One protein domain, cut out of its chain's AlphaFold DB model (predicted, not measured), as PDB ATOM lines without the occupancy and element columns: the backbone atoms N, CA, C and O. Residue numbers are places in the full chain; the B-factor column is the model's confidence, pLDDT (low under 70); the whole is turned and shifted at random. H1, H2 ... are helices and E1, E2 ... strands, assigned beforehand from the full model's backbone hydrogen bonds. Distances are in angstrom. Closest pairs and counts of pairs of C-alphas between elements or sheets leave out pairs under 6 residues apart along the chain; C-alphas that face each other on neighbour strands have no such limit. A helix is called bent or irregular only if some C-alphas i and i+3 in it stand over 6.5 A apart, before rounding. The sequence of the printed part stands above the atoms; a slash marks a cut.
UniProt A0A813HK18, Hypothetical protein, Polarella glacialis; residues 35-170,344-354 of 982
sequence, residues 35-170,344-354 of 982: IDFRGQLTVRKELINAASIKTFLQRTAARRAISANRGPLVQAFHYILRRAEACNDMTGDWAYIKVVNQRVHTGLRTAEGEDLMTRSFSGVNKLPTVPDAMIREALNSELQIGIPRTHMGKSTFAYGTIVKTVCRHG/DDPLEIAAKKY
ATOM      1  N   ILE A  35      36.427  67.037  -5.934       41.84
ATOM      2  CA  ILE A  35      35.363  68.037  -5.672       41.84
ATOM      3  C   ILE A  35      34.859  68.705  -6.970       41.84
ATOM      4  O   ILE A  35      33.794  69.308  -6.981       41.84
ATOM      5  N   ASP A  36      35.575  68.574  -8.091       47.06
ATOM      6  CA  ASP A  36      35.286  69.351  -9.303       47.06
ATOM      7  C   ASP A  36      35.400  68.485 -10.577       47.06
ATOM      8  O   ASP A  36      36.351  68.590 -11.358       47.06
ATOM      9  N   PHE A  37      34.453  67.558 -10.791       56.09
ATOM     10  CA  PHE A  37      34.354  66.850 -12.073       56.09
ATOM     11  C   PHE A  37      33.648  67.725 -13.121       56.09
ATOM     12  O   PHE A  37      32.424  67.812 -13.156       56.09
ATOM     13  N   ARG A  38      34.423  68.342 -14.024       58.75
ATOM     14  CA  ARG A  38      33.914  69.145 -15.154       58.75
ATOM     15  C   ARG A  38      33.754  68.315 -16.429       58.75
ATOM     16  O   ARG A  38      34.493  68.477 -17.401       58.75
ATOM     17  N   GLY A  39      32.802  67.391 -16.436       67.88
ATOM     18  CA  GLY A  39      32.521  66.574 -17.614       67.88
ATOM     19  C   GLY A  39      31.107  66.011 -17.643       67.88
ATOM     20  O   GLY A  39      30.301  66.267 -16.758       67.88
ATOM     21  N   GLN A  40      30.812  65.222 -18.670       76.69
ATOM     22  CA  GLN A  40      29.553  64.509 -18.820       76.69
ATOM     23  C   GLN A  40      29.735  63.051 -18.383       76.69
ATOM     24  O   GLN A  40      30.602  62.338 -18.898       76.69
ATOM     25  N   LEU A  41      28.899  62.602 -17.445       81.75
ATOM     26  CA  LEU A  41      28.770  61.196 -17.073       81.75
ATOM     27  C   LEU A  41      27.513  60.619 -17.722       81.75
ATOM     28  O   LEU A  41      26.449  61.231 -17.702       81.75
ATOM     29  N   THR A  42      27.632  59.428 -18.296       84.75
ATOM     30  CA  THR A  42      26.492  58.669 -18.830       84.75
ATOM     31  C   THR A  42      26.542  57.240 -18.318       84.75
ATOM     32  O   THR A  42      27.613  56.748 -17.972       84.75
ATOM     33  N   VAL A  43      25.400  56.556 -18.276       87.94
ATOM     34  CA  VAL A  43      25.331  55.144 -17.868       87.94
ATOM     35  C   VAL A  43      24.976  54.278 -19.061       87.94
ATOM     36  O   VAL A  43      24.130  54.635 -19.880       87.94
ATOM     37  N   ARG A  44      25.638  53.129 -19.165       89.25
ATOM     38  CA  ARG A  44      25.423  52.135 -20.215       89.25
ATOM     39  C   ARG A  44      25.388  50.733 -19.629       89.25
ATOM     40  O   ARG A  44      25.808  50.526 -18.494       89.25
ATOM     41  N   LYS A  45      24.903  49.775 -20.415       90.00
ATOM     42  CA  LYS A  45      24.978  48.350 -20.090       90.00
ATOM     43  C   LYS A  45      26.168  47.726 -20.822       90.00
ATOM     44  O   LYS A  45      26.285  47.886 -22.033       90.00
ATOM     45  N   GLU A  46      27.022  47.014 -20.101       92.19
ATOM     46  CA  GLU A  46      28.085  46.174 -20.666       92.19
ATOM     47  C   GLU A  46      27.702  44.705 -20.489       92.19
ATOM     48  O   GLU A  46      27.305  44.306 -19.394       92.19
ATOM     49  N   LEU A  47      27.798  43.913 -21.561       93.38
ATOM     50  CA  LEU A  47      27.488  42.485 -21.534       93.38
ATOM     51  C   LEU A  47      28.678  41.692 -20.977       93.38
ATOM     52  O   LEU A  47      29.825  41.916 -21.366       93.38
ATOM     53  N   ILE A  48      28.392  40.727 -20.108       94.94
ATOM     54  CA  ILE A  48      29.361  39.794 -19.536       94.94
ATOM     55  C   ILE A  48      28.867  38.347 -19.660       94.94
ATOM     56  O   ILE A  48      27.666  38.079 -19.668       94.94
ATOM     57  N   ASN A  49      29.797  37.397 -19.710       95.31
ATOM     58  CA  ASN A  49      29.539  35.966 -19.635       95.31
ATOM     59  C   ASN A  49      29.671  35.493 -18.180       95.31
ATOM     60  O   ASN A  49      30.767  35.206 -17.690       95.31
ATOM     61  N   ALA A  50      28.540  35.417 -17.479       94.38
ATOM     62  CA  ALA A  50      28.489  34.985 -16.088       94.38
ATOM     63  C   ALA A  50      28.863  33.500 -15.932       94.38
ATOM     64  O   ALA A  50      29.505  33.135 -14.944       94.38
ATOM     65  N   ALA A  51      28.513  32.647 -16.901       94.12
ATOM     66  CA  ALA A  51      28.892  31.233 -16.891       94.12
ATOM     67  C   ALA A  51      30.413  31.048 -16.990       94.12
ATOM     68  O   ALA A  51      30.983  30.258 -16.237       94.12
ATOM     69  N   SER A  52      31.091  31.818 -17.845       95.50
ATOM     70  CA  SER A  52      32.552  31.763 -17.966       95.50
ATOM     71  C   SER A  52      33.244  32.149 -16.658       95.50
ATOM     72  O   SER A  52      34.133  31.428 -16.208       95.50
ATOM     73  N   ILE A  53      32.776  33.208 -15.982       95.88
ATOM     74  CA  ILE A  53      33.287  33.602 -14.659       95.88
ATOM     75  C   ILE A  53      33.129  32.455 -13.653       95.88
ATOM     76  O   ILE A  53      34.090  32.080 -12.978       95.88
ATOM     77  N   LYS A  54      31.931  31.862 -13.567       94.06
ATOM     78  CA  LYS A  54      31.638  30.757 -12.639       94.06
ATOM     79  C   LYS A  54      32.531  29.546 -12.910       94.06
ATOM     80  O   LYS A  54      33.086  28.995 -11.959       94.06
ATOM     81  N   THR A  55      32.703  29.170 -14.178       94.69
ATOM     82  CA  THR A  55      33.568  28.065 -14.625       94.69
ATOM     83  C   THR A  55      35.042  28.347 -14.348       94.69
ATOM     84  O   THR A  55      35.767  27.470 -13.882       94.69
ATOM     85  N   PHE A  56      35.506  29.576 -14.572       95.88
ATOM     86  CA  PHE A  56      36.875  29.971 -14.256       95.88
ATOM     87  C   PHE A  56      37.143  29.853 -12.749       95.88
ATOM     88  O   PHE A  56      38.110  29.211 -12.340       95.88
ATOM     89  N   LEU A  57      36.214  30.346 -11.922       95.56
ATOM     90  CA  LEU A  57      36.251  30.241 -10.460       95.56
ATOM     91  C   LEU A  57      36.045  28.822  -9.909       95.56
ATOM     92  O   LEU A  57      36.175  28.628  -8.701       95.56
ATOM     93  N   GLN A  58      35.751  27.812 -10.735       93.56
ATOM     94  CA  GLN A  58      35.781  26.419 -10.266       93.56
ATOM     95  C   GLN A  58      37.209  25.982  -9.933       93.56
ATOM     96  O   GLN A  58      37.397  25.045  -9.163       93.56
ATOM     97  N   ARG A  59      38.222  26.661 -10.480       91.88
ATOM     98  CA  ARG A  59      39.628  26.343 -10.240       91.88
ATOM     99  C   ARG A  59      40.115  26.950  -8.939       91.88
ATOM    100  O   ARG A  59      39.879  28.126  -8.669       91.88
ATOM    101  N   THR A  60      40.863  26.172  -8.165       88.50
ATOM    102  CA  THR A  60      41.464  26.669  -6.918       88.50
ATOM    103  C   THR A  60      42.450  27.809  -7.197       88.50
ATOM    104  O   THR A  60      42.402  28.823  -6.505       88.50
ATOM    105  N   ALA A  61      43.250  27.717  -8.268       89.44
ATOM    106  CA  ALA A  61      44.151  28.792  -8.699       89.44
ATOM    107  C   ALA A  61      43.432  30.130  -8.928       89.44
ATOM    108  O   ALA A  61      43.878  31.160  -8.431       89.44
ATOM    109  N   ALA A  62      42.272  30.119  -9.593       92.75
ATOM    110  CA  ALA A  62      41.493  31.333  -9.841       92.75
ATOM    111  C   ALA A  62      41.050  32.028  -8.543       92.75
ATOM    112  O   ALA A  62      40.924  33.252  -8.513       92.75
ATOM    113  N   ARG A  63      40.830  31.254  -7.471       92.19
ATOM    114  CA  ARG A  63      40.438  31.775  -6.158       92.19
ATOM    115  C   ARG A  63      41.617  32.305  -5.339       92.19
ATOM    116  O   ARG A  63      41.409  33.189  -4.518       92.19
ATOM    117  N   ARG A  64      42.828  31.786  -5.576       87.94
ATOM    118  CA  ARG A  64      44.071  32.191  -4.892       87.94
ATOM    119  C   ARG A  64      44.835  33.309  -5.598       87.94
ATOM    120  O   ARG A  64      45.619  33.994  -4.957       87.94
ATOM    121  N   ALA A  65      44.647  33.482  -6.902       89.50
ATOM    122  CA  ALA A  65      45.409  34.445  -7.688       89.50
ATOM    123  C   ALA A  65      45.183  35.891  -7.208       89.50
ATOM    124  O   ALA A  65      44.054  36.395  -7.206       89.50
ATOM    125  N   ILE A  66      46.276  36.577  -6.859       86.19
ATOM    126  CA  ILE A  66      46.277  37.954  -6.348       86.19
ATOM    127  C   ILE A  66      47.111  38.834  -7.272       86.19
ATOM    128  O   ILE A  66      48.251  38.528  -7.611       86.19
ATOM    129  N   SER A  67      46.553  39.972  -7.672       80.00
ATOM    130  CA  SER A  67      47.300  41.012  -8.363       80.00
ATOM    131  C   SER A  67      47.859  42.009  -7.353       80.00
ATOM    132  O   SER A  67      47.084  42.664  -6.661       80.00
ATOM    133  N   ALA A  68      49.178  42.227  -7.366       66.62
ATOM    134  CA  ALA A  68      49.857  43.174  -6.470       66.62
ATOM    135  C   ALA A  68      49.210  44.574  -6.409       66.62
ATOM    136  O   ALA A  68      49.183  45.198  -5.358       66.62
ATOM    137  N   ASN A  69      48.638  45.054  -7.521       66.00
ATOM    138  CA  ASN A  69      48.034  46.391  -7.608       66.00
ATOM    139  C   ASN A  69      46.498  46.393  -7.584       66.00
ATOM    140  O   ASN A  69      45.896  47.463  -7.626       66.00
ATOM    141  N   ARG A  70      45.846  45.224  -7.635       71.62
ATOM    142  CA  ARG A  70      44.381  45.120  -7.825       71.62
ATOM    143  C   ARG A  70      43.695  44.154  -6.863       71.62
ATOM    144  O   ARG A  70      42.481  44.013  -6.944       71.62
ATOM    145  N   GLY A  71      44.453  43.521  -5.971       77.50
ATOM    146  CA  GLY A  71      43.943  42.554  -5.010       77.50
ATOM    147  C   GLY A  71      43.581  41.201  -5.641       77.50
ATOM    148  O   GLY A  71      44.023  40.889  -6.757       77.50
ATOM    149  N   PRO A  72      42.807  40.373  -4.921       87.25
ATOM    150  CA  PRO A  72      42.404  39.041  -5.363       87.25
ATOM    151  C   PRO A  72      41.539  39.069  -6.625       87.25
ATOM    152  O   PRO A  72      40.560  39.813  -6.716       87.25
ATOM    153  N   LEU A  73      41.826  38.183  -7.584       91.75
ATOM    154  CA  LEU A  73      40.988  38.032  -8.781       91.75
ATOM    155  C   LEU A  73      39.556  37.615  -8.432       91.75
ATOM    156  O   LEU A  73      38.603  38.077  -9.059       91.75
ATOM    157  N   VAL A  74      39.398  36.769  -7.416       92.94
ATOM    158  CA  VAL A  74      38.090  36.277  -6.972       92.94
ATOM    159  C   VAL A  74      37.160  37.396  -6.512       92.94
ATOM    160  O   VAL A  74      35.969  37.357  -6.807       92.94
ATOM    161  N   GLN A  75      37.708  38.430  -5.874       89.44
ATOM    162  CA  GLN A  75      36.954  39.594  -5.424       89.44
ATOM    163  C   GLN A  75      36.448  40.419  -6.617       89.44
ATOM    164  O   GLN A  75      35.282  40.806  -6.655       89.44
ATOM    165  N   ALA A  76      37.289  40.624  -7.639       91.31
ATOM    166  CA  ALA A  76      36.879  41.303  -8.867       91.31
ATOM    167  C   ALA A  76      35.704  40.584  -9.551       91.31
ATOM    168  O   ALA A  76      34.712  41.217  -9.915       91.31
ATOM    169  N   PHE A  77      35.791  39.260  -9.691       95.31
ATOM    170  CA  PHE A  77      34.722  38.456 -10.279       95.31
ATOM    171  C   PHE A  77      33.449  38.441  -9.430       95.31
ATOM    172  O   PHE A  77      32.354  38.534  -9.979       95.31
ATOM    173  N   HIS A  78      33.586  38.365  -8.105       93.31
ATOM    174  CA  HIS A  78      32.463  38.426  -7.172       93.31
ATOM    175  C   HIS A  78      31.688  39.742  -7.302       93.31
ATOM    176  O   HIS A  78      30.476  39.706  -7.518       93.31
ATOM    177  N   TYR A  79      32.369  40.893  -7.297       91.44
ATOM    178  CA  TYR A  79      31.702  42.185  -7.487       91.44
ATOM    179  C   TYR A  79      31.058  42.322  -8.867       91.44
ATOM    180  O   TYR A  79      29.967  42.877  -8.971       91.44
ATOM    181  N   ILE A  80      31.684  41.807  -9.928       94.12
ATOM    182  CA  ILE A  80      31.086  41.814 -11.272       94.12
ATOM    183  C   ILE A  80      29.786  40.996 -11.299       94.12
ATOM    184  O   ILE A  80      28.793  41.466 -11.854       94.12
ATOM    185  N   LEU A  81      29.762  39.817 -10.671       93.50
ATOM    186  CA  LEU A  81      28.560  38.981 -10.591       93.50
ATOM    187  C   LEU A  81      27.452  39.634  -9.752       93.50
ATOM    188  O   LEU A  81      26.323  39.710 -10.225       93.50
ATOM    189  N   ARG A  82      27.766  40.195  -8.575       91.38
ATOM    190  CA  ARG A  82      26.768  40.920  -7.759       91.38
ATOM    191  C   ARG A  82      26.190  42.131  -8.495       91.38
ATOM    192  O   ARG A  82      24.991  42.386  -8.444       91.38
ATOM    193  N   ARG A  83      27.023  42.875  -9.229       92.56
ATOM    194  CA  ARG A  83      26.563  44.000 -10.063       92.56
ATOM    195  C   ARG A  83      25.649  43.545 -11.197       92.56
ATOM    196  O   ARG A  83      24.716  44.259 -11.547       92.56
ATOM    197  N   ALA A  84      25.907  42.370 -11.764       92.44
ATOM    198  CA  ALA A  84      25.034  41.771 -12.764       92.44
ATOM    199  C   ALA A  84      23.673  41.360 -12.182       92.44
ATOM    200  O   ALA A  84      22.641  41.632 -12.796       92.44
ATOM    201  N   GLU A  85      23.656  40.790 -10.974       88.62
ATOM    202  CA  GLU A  85      22.421  40.494 -10.236       88.62
ATOM    203  C   GLU A  85      21.612  41.777  -9.980       88.62
ATOM    204  O   GLU A  85      20.412  41.812 -10.244       88.62
ATOM    205  N   ALA A  86      22.277  42.877  -9.606       86.62
ATOM    206  CA  ALA A  86      21.650  44.186  -9.375       86.62
ATOM    207  C   ALA A  86      20.966  44.802 -10.613       86.62
ATOM    208  O   ALA A  86      20.224  45.785 -10.488       86.62
ATOM    209  N   CYS A  87      21.255  44.292 -11.814       84.56
ATOM    210  CA  CYS A  87      20.639  44.742 -13.059       84.56
ATOM    211  C   CYS A  87      19.333  44.008 -13.393       84.56
ATOM    212  O   CYS A  87      18.636  44.468 -14.296       84.56
ATOM    213  N   ASN A  88      19.004  42.905 -12.700       73.62
ATOM    214  CA  ASN A  88      17.849  42.036 -12.981       73.62
ATOM    215  C   ASN A  88      17.747  41.589 -14.458       73.62
ATOM    216  O   ASN A  88      16.656  41.404 -14.989       73.62
ATOM    217  N   ASP A  89      18.890  41.431 -15.131       73.62
ATOM    218  CA  ASP A  89      18.994  41.157 -16.573       73.62
ATOM    219  C   ASP A  89      19.996  40.009 -16.797       73.62
ATOM    220  O   ASP A  89      21.072  40.181 -17.374       73.62
ATOM    221  N   MET A  90      19.675  38.850 -16.205       73.00
ATOM    222  CA  MET A  90      20.475  37.622 -16.227       73.00
ATOM    223  C   MET A  90      19.694  36.487 -16.890       73.00
ATOM    224  O   MET A  90      18.642  36.087 -16.400       73.00
ATOM    225  N   THR A  91      20.252  35.897 -17.946       69.62
ATOM    226  CA  THR A  91      19.687  34.722 -18.639       69.62
ATOM    227  C   THR A  91      20.449  33.432 -18.307       69.62
ATOM    228  O   THR A  91      20.537  32.514 -19.113       69.62
ATOM    229  N   GLY A  92      21.015  33.349 -17.097       68.44
ATOM    230  CA  GLY A  92      21.810  32.211 -16.618       68.44
ATOM    231  C   GLY A  92      23.265  32.244 -17.097       68.44
ATOM    232  O   GLY A  92      24.175  32.260 -16.257       68.44
ATOM    233  N   ASP A  93      23.468  32.331 -18.413       84.94
ATOM    234  CA  ASP A  93      24.789  32.260 -19.054       84.94
ATOM    235  C   ASP A  93      25.447  33.631 -19.248       84.94
ATOM    236  O   ASP A  93      26.653  33.788 -19.037       84.94
ATOM    237  N   TRP A  94      24.653  34.654 -19.564       89.94
ATOM    238  CA  TRP A  94      25.123  36.026 -19.770       89.94
ATOM    239  C   TRP A  94      24.335  37.008 -18.904       89.94
ATOM    240  O   TRP A  94      23.230  36.714 -18.436       89.94
ATOM    241  N   ALA A  95      24.929  38.172 -18.669       92.75
ATOM    242  CA  ALA A  95      24.347  39.222 -17.848       92.75
ATOM    243  C   ALA A  95      24.811  40.608 -18.291       92.75
ATOM    244  O   ALA A  95      25.815  40.732 -18.993       92.75
ATOM    245  N   TYR A  96      24.138  41.652 -17.817       92.94
ATOM    246  CA  TYR A  96      24.597  43.029 -17.988       92.94
ATOM    247  C   TYR A  96      25.070  43.643 -16.676       92.94
ATOM    248  O   TYR A  96      24.434  43.479 -15.641       92.94
ATOM    249  N   ILE A  97      26.137  44.436 -16.743       93.25
ATOM    250  CA  ILE A  97      26.541  45.353 -15.672       93.25
ATOM    251  C   ILE A  97      26.312  46.800 -16.112       93.25
ATOM    252  O   ILE A  97      26.448  47.130 -17.293       93.25
ATOM    253  N   LYS A  98      25.981  47.684 -15.167       92.19
ATOM    254  CA  LYS A  98      25.887  49.126 -15.431       92.19
ATOM    255  C   LYS A  98      27.275  49.741 -15.374       92.19
ATOM    256  O   LYS A  98      27.983  49.587 -14.385       92.19
ATOM    257  N   VAL A  99      27.666  50.455 -16.419       91.25
ATOM    258  CA  VAL A  99      28.980  51.088 -16.540       91.25
ATOM    259  C   VAL A  99      28.805  52.580 -16.731       91.25
ATOM    260  O   VAL A  99      28.011  53.020 -17.562       91.25
ATOM    261  N   VAL A 100      29.564  53.358 -15.968       88.19
ATOM    262  CA  VAL A 100      29.608  54.810 -16.103       88.19
ATOM    263  C   VAL A 100      30.658  55.158 -17.136       88.19
ATOM    264  O   VAL A 100      31.830  54.818 -16.997       88.19
ATOM    265  N   ASN A 101      30.227  55.832 -18.186       86.44
ATOM    266  CA  ASN A 101      31.081  56.348 -19.229       86.44
ATOM    267  C   ASN A 101      31.341  57.835 -18.973       86.44
ATOM    268  O   ASN A 101      30.401  58.615 -18.798       86.44
ATOM    269  N   GLN A 102      32.616  58.204 -18.933       82.62
ATOM    270  CA  GLN A 102      33.078  59.542 -18.583       82.62
ATOM    271  C   GLN A 102      33.647  60.246 -19.804       82.62
ATOM    272  O   GLN A 102      34.481  59.683 -20.512       82.62
ATOM    273  N   ARG A 103      33.247  61.504 -20.000       79.19
ATOM    274  CA  ARG A 103      33.806  62.411 -21.004       79.19
ATOM    275  C   ARG A 103      34.075  63.770 -20.367       79.19
ATOM    276  O   ARG A 103      33.211  64.287 -19.671       79.19
ATOM    277  N   VAL A 104      35.247  64.358 -20.593       77.94
ATOM    278  CA  VAL A 104      35.646  65.631 -19.970       77.94
ATOM    279  C   VAL A 104      35.737  66.725 -21.023       77.94
ATOM    280  O   VAL A 104      36.343  66.533 -22.079       77.94
ATOM    281  N   HIS A 105      35.143  67.882 -20.723       77.62
ATOM    282  CA  HIS A 105      35.403  69.103 -21.478       77.62
ATOM    283  C   HIS A 105      36.748  69.654 -21.020       77.62
ATOM    284  O   HIS A 105      36.974  69.849 -19.828       77.62
ATOM    285  N   THR A 106      37.655  69.933 -21.952       75.31
ATOM    286  CA  THR A 106      38.960  70.500 -21.574       75.31
ATOM    287  C   THR A 106      38.871  71.976 -21.168       75.31
ATOM    288  O   THR A 106      39.851  72.514 -20.659       75.31
ATOM    289  N   GLY A 107      37.717  72.623 -21.395       76.06
ATOM    290  CA  GLY A 107      37.510  74.062 -21.204       76.06
ATOM    291  C   GLY A 107      38.163  74.927 -22.287       76.06
ATOM    292  O   GLY A 107      38.203  76.146 -22.154       76.06
ATOM    293  N   LEU A 108      38.698  74.302 -23.339       81.19
ATOM    294  CA  LEU A 108      39.409  74.946 -24.439       81.19
ATOM    295  C   LEU A 108      38.650  74.732 -25.750       81.19
ATOM    296  O   LEU A 108      37.879  73.781 -25.863       81.19
ATOM    297  N   ARG A 109      38.901  75.591 -26.743       82.50
ATOM    298  CA  ARG A 109      38.289  75.511 -28.076       82.50
ATOM    299  C   ARG A 109      39.329  75.407 -29.183       82.50
ATOM    300  O   ARG A 109      40.428  75.940 -29.027       82.50
ATOM    301  N   THR A 110      38.988  74.718 -30.270       77.75
ATOM    302  CA  THR A 110      39.770  74.678 -31.514       77.75
ATOM    303  C   THR A 110      39.810  76.056 -32.179       77.75
ATOM    304  O   THR A 110      39.057  76.961 -31.806       77.75
ATOM    305  N   ALA A 111      40.666  76.226 -33.193       73.12
ATOM    306  CA  ALA A 111      40.669  77.431 -34.026       73.12
ATOM    307  C   ALA A 111      39.313  77.658 -34.727       73.12
ATOM    308  O   ALA A 111      38.913  78.797 -34.958       73.12
ATOM    309  N   GLU A 112      38.593  76.575 -35.013       78.25
ATOM    310  CA  GLU A 112      37.263  76.560 -35.619       78.25
ATOM    311  C   GLU A 112      36.126  76.799 -34.598       78.25
ATOM    312  O   GLU A 112      34.958  76.868 -34.974       78.25
ATOM    313  N   GLY A 113      36.452  76.974 -33.309       78.19
ATOM    314  CA  GLY A 113      35.499  77.304 -32.245       78.19
ATOM    315  C   GLY A 113      34.812  76.105 -31.583       78.19
ATOM    316  O   GLY A 113      33.921  76.306 -30.755       78.19
ATOM    317  N   GLU A 114      35.225  74.878 -31.903       82.56
ATOM    318  CA  GLU A 114      34.685  73.644 -31.323       82.56
ATOM    319  C   GLU A 114      35.294  73.374 -29.946       82.56
ATOM    320  O   GLU A 114      36.493  73.560 -29.746       82.56
ATOM    321  N   ASP A 115      34.501  72.901 -28.983       85.00
ATOM    322  CA  ASP A 115      35.041  72.527 -27.675       85.00
ATOM    323  C   ASP A 115      35.980  71.313 -27.805       85.00
ATOM    324  O   ASP A 115      35.608  70.262 -28.332       85.00
ATOM    325  N   LEU A 116      37.196  71.436 -27.267       85.38
ATOM    326  CA  LEU A 116      38.143  70.334 -27.164       85.38
ATOM    327  C   LEU A 116      37.717  69.374 -26.053       85.38
ATOM    328  O   LEU A 116      37.451  69.762 -24.908       85.38
ATOM    329  N   MET A 117      37.750  68.088 -26.379       85.62
ATOM    330  CA  MET A 117      37.156  67.018 -25.579       85.62
ATOM    331  C   MET A 117      38.190  65.956 -25.277       85.62
ATOM    332  O   MET A 117      39.016  65.641 -26.128       85.62
ATOM    333  N   THR A 118      38.111  65.352 -24.098       83.62
ATOM    334  CA  THR A 118      38.816  64.094 -23.871       83.62
ATOM    335  C   THR A 118      38.031  62.941 -24.474       83.62
ATOM    336  O   THR A 118      36.800  62.984 -24.586       83.62
ATOM    337  N   ARG A 119      38.747  61.863 -24.793       78.88
ATOM    338  CA  ARG A 119      38.140  60.576 -25.112       78.88
ATOM    339  C   ARG A 119      37.142  60.151 -24.031       78.88
ATOM    340  O   ARG A 119      37.301  60.461 -22.848       78.88
ATOM    341  N   SER A 120      36.104  59.448 -24.476       80.88
ATOM    342  CA  SER A 120      35.116  58.830 -23.604       80.88
ATOM    343  C   SER A 120      35.643  57.489 -23.089       80.88
ATOM    344  O   SER A 120      36.024  56.655 -23.908       80.88
ATOM    345  N   PHE A 121      35.639  57.261 -21.776       83.75
ATOM    346  CA  PHE A 121      36.105  56.008 -21.165       83.75
ATOM    347  C   PHE A 121      34.993  55.317 -20.378       83.75
ATOM    348  O   PHE A 121      34.385  55.915 -19.487       83.75
ATOM    349  N   SER A 122      34.757  54.038 -20.674       84.31
ATOM    350  CA  SER A 122      33.785  53.209 -19.962       84.31
ATOM    351  C   SER A 122      34.395  52.657 -18.672       84.31
ATOM    352  O   SER A 122      35.227  51.772 -18.699       84.31
ATOM    353  N   GLY A 123      33.957  53.116 -17.510       71.44
ATOM    354  CA  GLY A 123      34.468  52.657 -16.221       71.44
ATOM    355  C   GLY A 123      35.411  53.675 -15.602       71.44
ATOM    356  O   GLY A 123      36.621  53.651 -15.814       71.44
ATOM    357  N   VAL A 124      34.826  54.558 -14.800       68.19
ATOM    358  CA  VAL A 124      35.542  55.616 -14.084       68.19
ATOM    359  C   VAL A 124      36.436  55.002 -13.005       68.19
ATOM    360  O   VAL A 124      36.024  54.091 -12.287       68.19
ATOM    361  N   ASN A 125      37.664  55.508 -12.858       59.97
ATOM    362  CA  ASN A 125      38.567  55.043 -11.800       59.97
ATOM    363  C   ASN A 125      37.988  55.294 -10.394       59.97
ATOM    364  O   ASN A 125      38.127  54.416  -9.536       59.97
ATOM    365  N   LYS A 126      37.328  56.447 -10.190       63.38
ATOM    366  CA  LYS A 126      36.596  56.833  -8.972       63.38
ATOM    367  C   LYS A 126      35.374  57.695  -9.317       63.38
ATOM    368  O   LYS A 126      35.500  58.635 -10.099       63.38
ATOM    369  N   LEU A 127      34.217  57.389  -8.730       65.88
ATOM    370  CA  LEU A 127      33.038  58.260  -8.784       65.88
ATOM    371  C   LEU A 127      33.191  59.427  -7.790       65.88
ATOM    372  O   LEU A 127      33.834  59.241  -6.754       65.88
ATOM    373  N   PRO A 128      32.606  60.607  -8.066       65.19
ATOM    374  CA  PRO A 128      32.457  61.655  -7.056       65.19
ATOM    375  C   PRO A 128      31.719  61.126  -5.818       65.19
ATOM    376  O   PRO A 128      30.832  60.282  -5.955       65.19
ATOM    377  N   THR A 129      32.039  61.646  -4.626       65.50
ATOM    378  CA  THR A 129      31.392  61.236  -3.360       65.50
ATOM    379  C   THR A 129      29.873  61.390  -3.420       65.50
ATOM    380  O   THR A 129      29.143  60.541  -2.919       65.50
ATOM    381  N   VAL A 130      29.386  62.427  -4.099       69.06
ATOM    382  CA  VAL A 130      27.973  62.560  -4.464       69.06
ATOM    383  C   VAL A 130      27.914  62.798  -5.974       69.06
ATOM    384  O   VAL A 130      28.168  63.916  -6.417       69.06
ATOM    385  N   PRO A 131      27.645  61.764  -6.793       72.88
ATOM    386  CA  PRO A 131      27.564  61.930  -8.238       72.88
ATOM    387  C   PRO A 131      26.222  62.565  -8.628       72.88
ATOM    388  O   PRO A 131      25.313  62.662  -7.801       72.88
ATOM    389  N   ASP A 132      26.080  62.980  -9.888       75.56
ATOM    390  CA  ASP A 132      24.835  63.561 -10.402       75.56
ATOM    391  C   ASP A 132      23.627  62.631 -10.225       75.56
ATOM    392  O   ASP A 132      23.760  61.405 -10.190       75.56
ATOM    393  N   ALA A 133      22.424  63.218 -10.162       77.56
ATOM    394  CA  ALA A 133      21.176  62.499  -9.887       77.56
ATOM    395  C   ALA A 133      20.967  61.272 -10.792       77.56
ATOM    396  O   ALA A 133      20.641  60.202 -10.289       77.56
ATOM    397  N   MET A 134      21.255  61.402 -12.092       83.56
ATOM    398  CA  MET A 134      21.177  60.306 -13.065       83.56
ATOM    399  C   MET A 134      22.075  59.117 -12.688       83.56
ATOM    400  O   MET A 134      21.667  57.964 -12.804       83.56
ATOM    401  N   ILE A 135      23.307  59.384 -12.242       85.06
ATOM    402  CA  ILE A 135      24.264  58.338 -11.860       85.06
ATOM    403  C   ILE A 135      23.842  57.694 -10.542       85.06
ATOM    404  O   ILE A 135      23.899  56.469 -10.430       85.06
ATOM    405  N   ARG A 136      23.386  58.498  -9.572       85.31
ATOM    406  CA  ARG A 136      22.868  57.985  -8.296       85.31
ATOM    407  C   ARG A 136      21.696  57.048  -8.521       85.31
ATOM    408  O   ARG A 136      21.738  55.926  -8.042       85.31
ATOM    409  N   GLU A 137      20.698  57.476  -9.289       85.75
ATOM    410  CA  GLU A 137      19.521  56.666  -9.604       85.75
ATOM    411  C   GLU A 137      19.915  55.369 -10.319       85.75
ATOM    412  O   GLU A 137      19.511  54.276  -9.919       85.75
ATOM    413  N   ALA A 138      20.778  55.465 -11.333       86.25
ATOM    414  CA  ALA A 138      21.192  54.303 -12.099       86.25
ATOM    415  C   ALA A 138      21.978  53.281 -11.264       86.25
ATOM    416  O   ALA A 138      21.782  52.077 -11.446       86.25
ATOM    417  N   LEU A 139      22.853  53.730 -10.362       89.00
ATOM    418  CA  LEU A 139      23.702  52.862  -9.543       89.00
ATOM    419  C   LEU A 139      23.147  52.601  -8.139       89.00
ATOM    420  O   LEU A 139      23.797  51.909  -7.358       89.00
ATOM    421  N   ASN A 140      21.946  53.091  -7.820       86.12
ATOM    422  CA  ASN A 140      21.349  52.915  -6.497       86.12
ATOM    423  C   ASN A 140      21.215  51.435  -6.126       86.12
ATOM    424  O   ASN A 140      21.470  51.063  -4.989       86.12
ATOM    425  N   SER A 141      20.894  50.575  -7.101       87.25
ATOM    426  CA  SER A 141      20.816  49.132  -6.865       87.25
ATOM    427  C   SER A 141      22.171  48.501  -6.525       87.25
ATOM    428  O   SER A 141      22.206  47.568  -5.735       87.25
ATOM    429  N   GLU A 142      23.287  49.015  -7.061       89.06
ATOM    430  CA  GLU A 142      24.633  48.562  -6.677       89.06
ATOM    431  C   GLU A 142      24.989  49.036  -5.256       89.06
ATOM    432  O   GLU A 142      25.577  48.277  -4.489       89.06
ATOM    433  N   LEU A 143      24.591  50.259  -4.883       84.31
ATOM    434  CA  LEU A 143      24.792  50.788  -3.530       84.31
ATOM    435  C   LEU A 143      23.990  49.996  -2.487       84.31
ATOM    436  O   LEU A 143      24.538  49.604  -1.462       84.31
ATOM    437  N   GLN A 144      22.715  49.713  -2.772       83.31
ATOM    438  CA  GLN A 144      21.806  48.992  -1.871       83.31
ATOM    439  C   GLN A 144      22.271  47.568  -1.549       83.31
ATOM    440  O   GLN A 144      21.973  47.062  -0.472       83.31
ATOM    441  N   ILE A 145      23.004  46.923  -2.461       81.69
ATOM    442  CA  ILE A 145      23.589  45.595  -2.227       81.69
ATOM    443  C   ILE A 145      25.042  45.663  -1.726       81.69
ATOM    444  O   ILE A 145      25.739  44.652  -1.746       81.69
ATOM    445  N   GLY A 146      25.529  46.842  -1.330       78.56
ATOM    446  CA  GLY A 146      26.848  47.006  -0.717       78.56
ATOM    447  C   GLY A 146      28.034  46.856  -1.675       78.56
ATOM    448  O   GLY A 146      29.117  46.452  -1.252       78.56
ATOM    449  N   ILE A 147      27.889  47.151  -2.975       84.31
ATOM    450  CA  ILE A 147      29.062  47.207  -3.864       84.31
ATOM    451  C   ILE A 147      29.952  48.382  -3.436       84.31
ATOM    452  O   ILE A 147      29.475  49.518  -3.407       84.31
ATOM    453  N   PRO A 148      31.260  48.173  -3.179       78.50
ATOM    454  CA  PRO A 148      32.141  49.281  -2.842       78.50
ATOM    455  C   PRO A 148      32.195  50.302  -3.978       78.50
ATOM    456  O   PRO A 148      32.273  49.943  -5.156       78.50
ATOM    457  N   ARG A 149      32.250  51.591  -3.640       77.00
ATOM    458  CA  ARG A 149      32.290  52.697  -4.618       77.00
ATOM    459  C   ARG A 149      33.423  52.600  -5.627       77.00
ATOM    460  O   ARG A 149      33.279  52.997  -6.778       77.00
ATOM    461  N   THR A 150      34.545  52.024  -5.209       75.88
ATOM    462  CA  THR A 150      35.694  51.734  -6.068       75.88
ATOM    463  C   THR A 150      35.409  50.662  -7.119       75.88
ATOM    464  O   THR A 150      36.244  50.464  -7.993       75.88
ATOM    465  N   HIS A 151      34.275  49.969  -7.068       83.50
ATOM    466  CA  HIS A 151      33.861  48.922  -8.005       83.50
ATOM    467  C   HIS A 151      32.563  49.251  -8.749       83.50
ATOM    468  O   HIS A 151      32.336  48.692  -9.830       83.50
ATOM    469  N   MET A 152      31.759  50.174  -8.218       86.50
ATOM    470  CA  MET A 152      30.518  50.632  -8.836       86.50
ATOM    471  C   MET A 152      30.765  51.269 -10.204       86.50
ATOM    472  O   MET A 152      31.735  52.004 -10.405       86.50
ATOM    473  N   GLY A 153      29.891  50.986 -11.169       87.88
ATOM    474  CA  GLY A 153      29.968  51.601 -12.497       87.88
ATOM    475  C   GLY A 153      31.237  51.290 -13.313       87.88
ATOM    476  O   GLY A 153      31.423  51.886 -14.375       87.88
ATOM    477  N   LYS A 154      32.126  50.385 -12.869       89.19
ATOM    478  CA  LYS A 154      33.361  50.030 -13.593       89.19
ATOM    479  C   LYS A 154      33.120  49.043 -14.733       89.19
ATOM    480  O   LYS A 154      32.373  48.080 -14.569       89.19
ATOM    481  N   SER A 155      33.815  49.230 -15.851       91.25
ATOM    482  CA  SER A 155      33.882  48.230 -16.923       91.25
ATOM    483  C   SER A 155      34.770  47.046 -16.535       91.25
ATOM    484  O   SER A 155      35.677  47.192 -15.711       91.25
ATOM    485  N   THR A 156      34.569  45.883 -17.163       91.19
ATOM    486  CA  THR A 156      35.415  44.697 -16.941       91.19
ATOM    487  C   THR A 156      36.886  44.939 -17.306       91.19
ATOM    488  O   THR A 156      37.776  44.405 -16.641       91.19
ATOM    489  N   PHE A 157      37.190  45.822 -18.267       86.56
ATOM    490  CA  PHE A 157      38.582  46.128 -18.626       86.56
ATOM    491  C   PHE A 157      39.341  46.910 -17.547       86.56
ATOM    492  O   PHE A 157      40.567  46.800 -17.464       86.56
ATOM    493  N   ALA A 158      38.641  47.642 -16.671       85.19
ATOM    494  CA  ALA A 158      39.271  48.373 -15.571       85.19
ATOM    495  C   ALA A 158      39.928  47.423 -14.546       85.19
ATOM    496  O   ALA A 158      40.877  47.803 -13.859       85.19
ATOM    497  N   TYR A 159      39.483  46.163 -14.492       85.25
ATOM    498  CA  TYR A 159      40.009  45.128 -13.599       85.25
ATOM    499  C   TYR A 159      41.237  44.410 -14.167       85.25
ATOM    500  O   TYR A 159      42.082  43.926 -13.411       85.25
ATOM    501  N   GLY A 160      41.440  44.447 -15.487       86.94
ATOM    502  CA  GLY A 160      42.649  43.960 -16.165       86.94
ATOM    503  C   GLY A 160      42.411  42.828 -17.128       86.94
ATOM    504  O   GLY A 160      41.304  42.313 -17.220       86.94
ATOM    505  N   THR A 161      43.474  42.442 -17.833       89.25
ATOM    506  CA  THR A 161      43.390  41.529 -18.975       89.25
ATOM    507  C   THR A 161      42.695  40.219 -18.625       89.25
ATOM    508  O   THR A 161      41.746  39.869 -19.303       89.25
ATOM    509  N   ILE A 162      43.071  39.542 -17.532       93.56
ATOM    510  CA  ILE A 162      42.425  38.270 -17.148       93.56
ATOM    511  C   ILE A 162      40.932  38.462 -16.875       93.56
ATOM    512  O   ILE A 162      40.120  37.715 -17.405       93.56
ATOM    513  N   VAL A 163      40.559  39.473 -16.084       93.69
ATOM    514  CA  VAL A 163      39.151  39.703 -15.731       93.69
ATOM    515  C   VAL A 163      38.332  40.045 -16.974       93.69
ATOM    516  O   VAL A 163      37.297  39.423 -17.194       93.69
ATOM    517  N   LYS A 164      38.828  40.951 -17.827       91.69
ATOM    518  CA  LYS A 164      38.236  41.269 -19.136       91.69
ATOM    519  C   LYS A 164      38.049  40.014 -19.985       91.69
ATOM    520  O   LYS A 164      36.955  39.787 -20.491       91.69
ATOM    521  N   THR A 165      39.103  39.217 -20.146       94.00
ATOM    522  CA  THR A 165      39.081  38.053 -21.032       94.00
ATOM    523  C   THR A 165      38.123  36.986 -20.516       94.00
ATOM    524  O   THR A 165      37.297  36.516 -21.286       94.00
ATOM    525  N   VAL A 166      38.125  36.678 -19.213       96.19
ATOM    526  CA  VAL A 166      37.152  35.750 -18.606       96.19
ATOM    527  C   VAL A 166      35.721  36.269 -18.760       96.19
ATOM    528  O   VAL A 166      34.847  35.535 -19.205       96.19
ATOM    529  N   CYS A 167      35.464  37.545 -18.454       95.12
ATOM    530  CA  CYS A 167      34.110  38.106 -18.539       95.12
ATOM    531  C   CYS A 167      33.561  38.149 -19.969       95.12
ATOM    532  O   CYS A 167      32.356  38.296 -20.139       95.12
ATOM    533  N   ARG A 168      34.410  38.057 -20.995       93.38
ATOM    534  CA  ARG A 168      33.996  38.124 -22.403       93.38
ATOM    535  C   ARG A 168      34.193  36.820 -23.157       93.38
ATOM    536  O   ARG A 168      33.761  36.712 -24.302       93.38
ATOM    537  N   HIS A 169      34.823  35.827 -22.541       94.50
ATOM    538  CA  HIS A 169      35.078  34.549 -23.177       94.50
ATOM    539  C   HIS A 169      33.760  33.902 -23.615       94.50
ATOM    540  O   HIS A 169      32.794  33.860 -22.857       94.50
ATOM    541  N   GLY A 170      33.699  33.446 -24.866       91.12
ATOM    542  CA  GLY A 170      32.481  32.905 -25.474       91.12
ATOM    543  C   GLY A 170      31.425  33.941 -25.886       91.12
ATOM    544  O   GLY A 170      30.410  33.550 -26.454       91.12
ATOM    545  N   ASP A 344      42.606  35.939 -26.389       86.75
ATOM    546  CA  ASP A 344      43.283  34.678 -26.094       86.75
ATOM    547  C   ASP A 344      42.460  33.827 -25.112       86.75
ATOM    548  O   ASP A 344      41.481  34.294 -24.510       86.75
ATOM    549  N   ASP A 345      42.870  32.574 -24.920       92.38
ATOM    550  CA  ASP A 345      42.258  31.701 -23.927       92.38
ATOM    551  C   ASP A 345      42.503  32.231 -22.492       92.38
ATOM    552  O   ASP A 345      43.643  32.542 -22.118       92.38
ATOM    553  N   PRO A 346      41.454  32.355 -21.651       93.94
ATOM    554  CA  PRO A 346      41.616  32.864 -20.298       93.94
ATOM    555  C   PRO A 346      42.570  32.039 -19.429       93.94
ATOM    556  O   PRO A 346      43.227  32.618 -18.561       93.94
ATOM    557  N   LEU A 347      42.642  30.715 -19.620       93.88
ATOM    558  CA  LEU A 347      43.517  29.849 -18.826       93.88
ATOM    559  C   LEU A 347      44.965  29.987 -19.269       93.88
ATOM    560  O   LEU A 347      45.834  30.054 -18.408       93.88
ATOM    561  N   GLU A 348      45.226  30.107 -20.568       92.88
ATOM    562  CA  GLU A 348      46.575  30.367 -21.080       92.88
ATOM    563  C   GLU A 348      47.139  31.692 -20.549       92.88
ATOM    564  O   GLU A 348      48.262  31.731 -20.036       92.88
ATOM    565  N   ILE A 349      46.351  32.777 -20.586       92.88
ATOM    566  CA  ILE A 349      46.774  34.068 -20.016       92.88
ATOM    567  C   ILE A 349      47.026  33.930 -18.510       92.88
ATOM    568  O   ILE A 349      47.994  34.488 -17.986       92.88
ATOM    569  N   ALA A 350      46.146  33.221 -17.800       92.50
ATOM    570  CA  ALA A 350      46.243  33.066 -16.358       92.50
ATOM    571  C   ALA A 350      47.450  32.215 -15.941       92.50
ATOM    572  O   ALA A 350      48.197  32.642 -15.066       92.50
ATOM    573  N   ALA A 351      47.698  31.093 -16.618       89.88
ATOM    574  CA  ALA A 351      48.854  30.228 -16.400       89.88
ATOM    575  C   ALA A 351      50.172  30.935 -16.723       89.88
ATOM    576  O   ALA A 351      51.150  30.772 -16.005       89.88
ATOM    577  N   LYS A 352      50.195  31.787 -17.753       89.06
ATOM    578  CA  LYS A 352      51.369  32.614 -18.054       89.06
ATOM    579  C   LYS A 352      51.625  33.682 -16.989       89.06
ATOM    580  O   LYS A 352      52.774  34.034 -16.744       89.06
ATOM    581  N   LYS A 353      50.564  34.250 -16.405       88.00
ATOM    582  CA  LYS A 353      50.678  35.324 -15.408       88.00
ATOM    583  C   LYS A 353      50.955  34.808 -13.994       88.00
ATOM    584  O   LYS A 353      51.641  35.499 -13.252       88.00
ATOM    585  N   TYR A 354      50.407  33.647 -13.649       86.62
ATOM    586  CA  TYR A 354      50.549  32.983 -12.353       86.62
ATOM    587  C   TYR A 354      51.013  31.532 -12.569       86.62
ATOM    588  O   TYR A 354      50.220  30.598 -12.376       86.62
TER     589      TYR A 354
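Overview. This is residues 35 to 170 and 344 to 354 of the 982 residues of the protein "Hypothetical protein" of Polarella glacialis (UniProt A0A813HK18). A long twisted ribbon of two antiparallel strands, E1 and E2, has short helices gathered at one end, while at the other end E2 runs past E1, bends, and folds back through E3 as a hairpin tip. H1, H3 and H6 gather at the helical end with H2, H5 and H7 round them, and H4 lies over the ribbon farther along. The printed part has 147 residues with seven named helices and three named strands, in the order E1 H1 H2 H3 E2 E3 H4 H5 H6 H7; the sheet runs E1 E2 E3, antiparallel throughout. The class is mixed, helices and strands. The whole is compact, with a radius of gyration of the C-alphas of 17.0 A, yet elongated, spanning 55 by 33 by 27 A.

Arrangement. E1, residues 39 to 49, is an edge strand, antiparallel to the inner strand E2, residues 94 to 109, at 155 degrees; N 42 and O 101 are 2.9 A apart and N 97 and O 46 2.9 A, both within hydrogen-bond range. E2 bends by 55 degrees at residue 106. Its pairing is staggered, with E1 over residues 94 to 104 and with E3, residues 115 to 117, over residues 105 to 109. E2 and E3 form a hairpin, with N 116 and O 108 within hydrogen-bond range at 2.8 A. The sheet is only just strongly twisted, its C-alphas lying up to 4.1 A off the best plane. H1, residues 50 to 56, only grazes the sheet with residues 50 to 53. H3, residues 73 to 85, lies over E1 and E2 at a height over the sheet of 11.0 A and stands up from it; the closest C-alphas of H3 and E2 are those of Ala 84 and Ile 97, 4.9 A. H2, residues 60 to 64, is not on the sheet and touches residues 73 to 74 of H3, closest at the C-alphas of Arg 63 and Val 74, 5.1 A. H4, residues 133 to 144, lies over E1 and E2 at a height over the sheet of 9.9 A, slantwise to the strands at 36 degrees to E2 on the local plane. H6, residues 161 to 168, is the hub, touching four helices. It touches H1 at a steep tilt of 48 degrees, opposite ways, the C-alphas of Ile 53 and Val 166 being closest at 5.9 A. H5, residues 156 to 159, touches H6, closest at the C-alphas of Phe 157 and Lys 164, 4.9 A. H7, residues 346 to 353, touches H6 at a shallow tilt of 7 degrees, opposite ways, with the C-alphas of Val 166 and Pro 346 closest at 5.6 A. H3 and H6 only just touch, with 3 pairs of C-alphas within 8 A, the closest being those of Phe 77 and Val 163, 7.1 A. Every O i to N i+4 pair is within hydrogen-bond range in H1, H2, H3, H6 and H7, against 6 of 8 in H4; H5 is too short for such a pair.

Along the chain. E1 begins at C-alpha 39, (32.521, 66.574, -17.614), and is 30.8 A long. E2 is 42.4 A long and ends at C-alpha 109, (38.289, 75.511, -28.076). H3 is 18.8 A long and H4 15.7 A. H4 is irregular: C-alphas 138 and 141 are 7.4 A apart. H7 ends at C-alpha 353, (50.678, 35.324, -15.408).

Size, cuts and confidence. The two C-alphas farthest apart are those of Thr 60 and Glu 112, 57.7 A. Residues 171 to 343 are not printed, and C-alphas 170 and 344 are 11.0 A apart across the cut. The links E3 to H4 and H4 to H5 are long. The mean pLDDT of the printed part is 84.3; residues 35 to 39, 68 to 69, 91 to 92 and 124 to 130 are under 70.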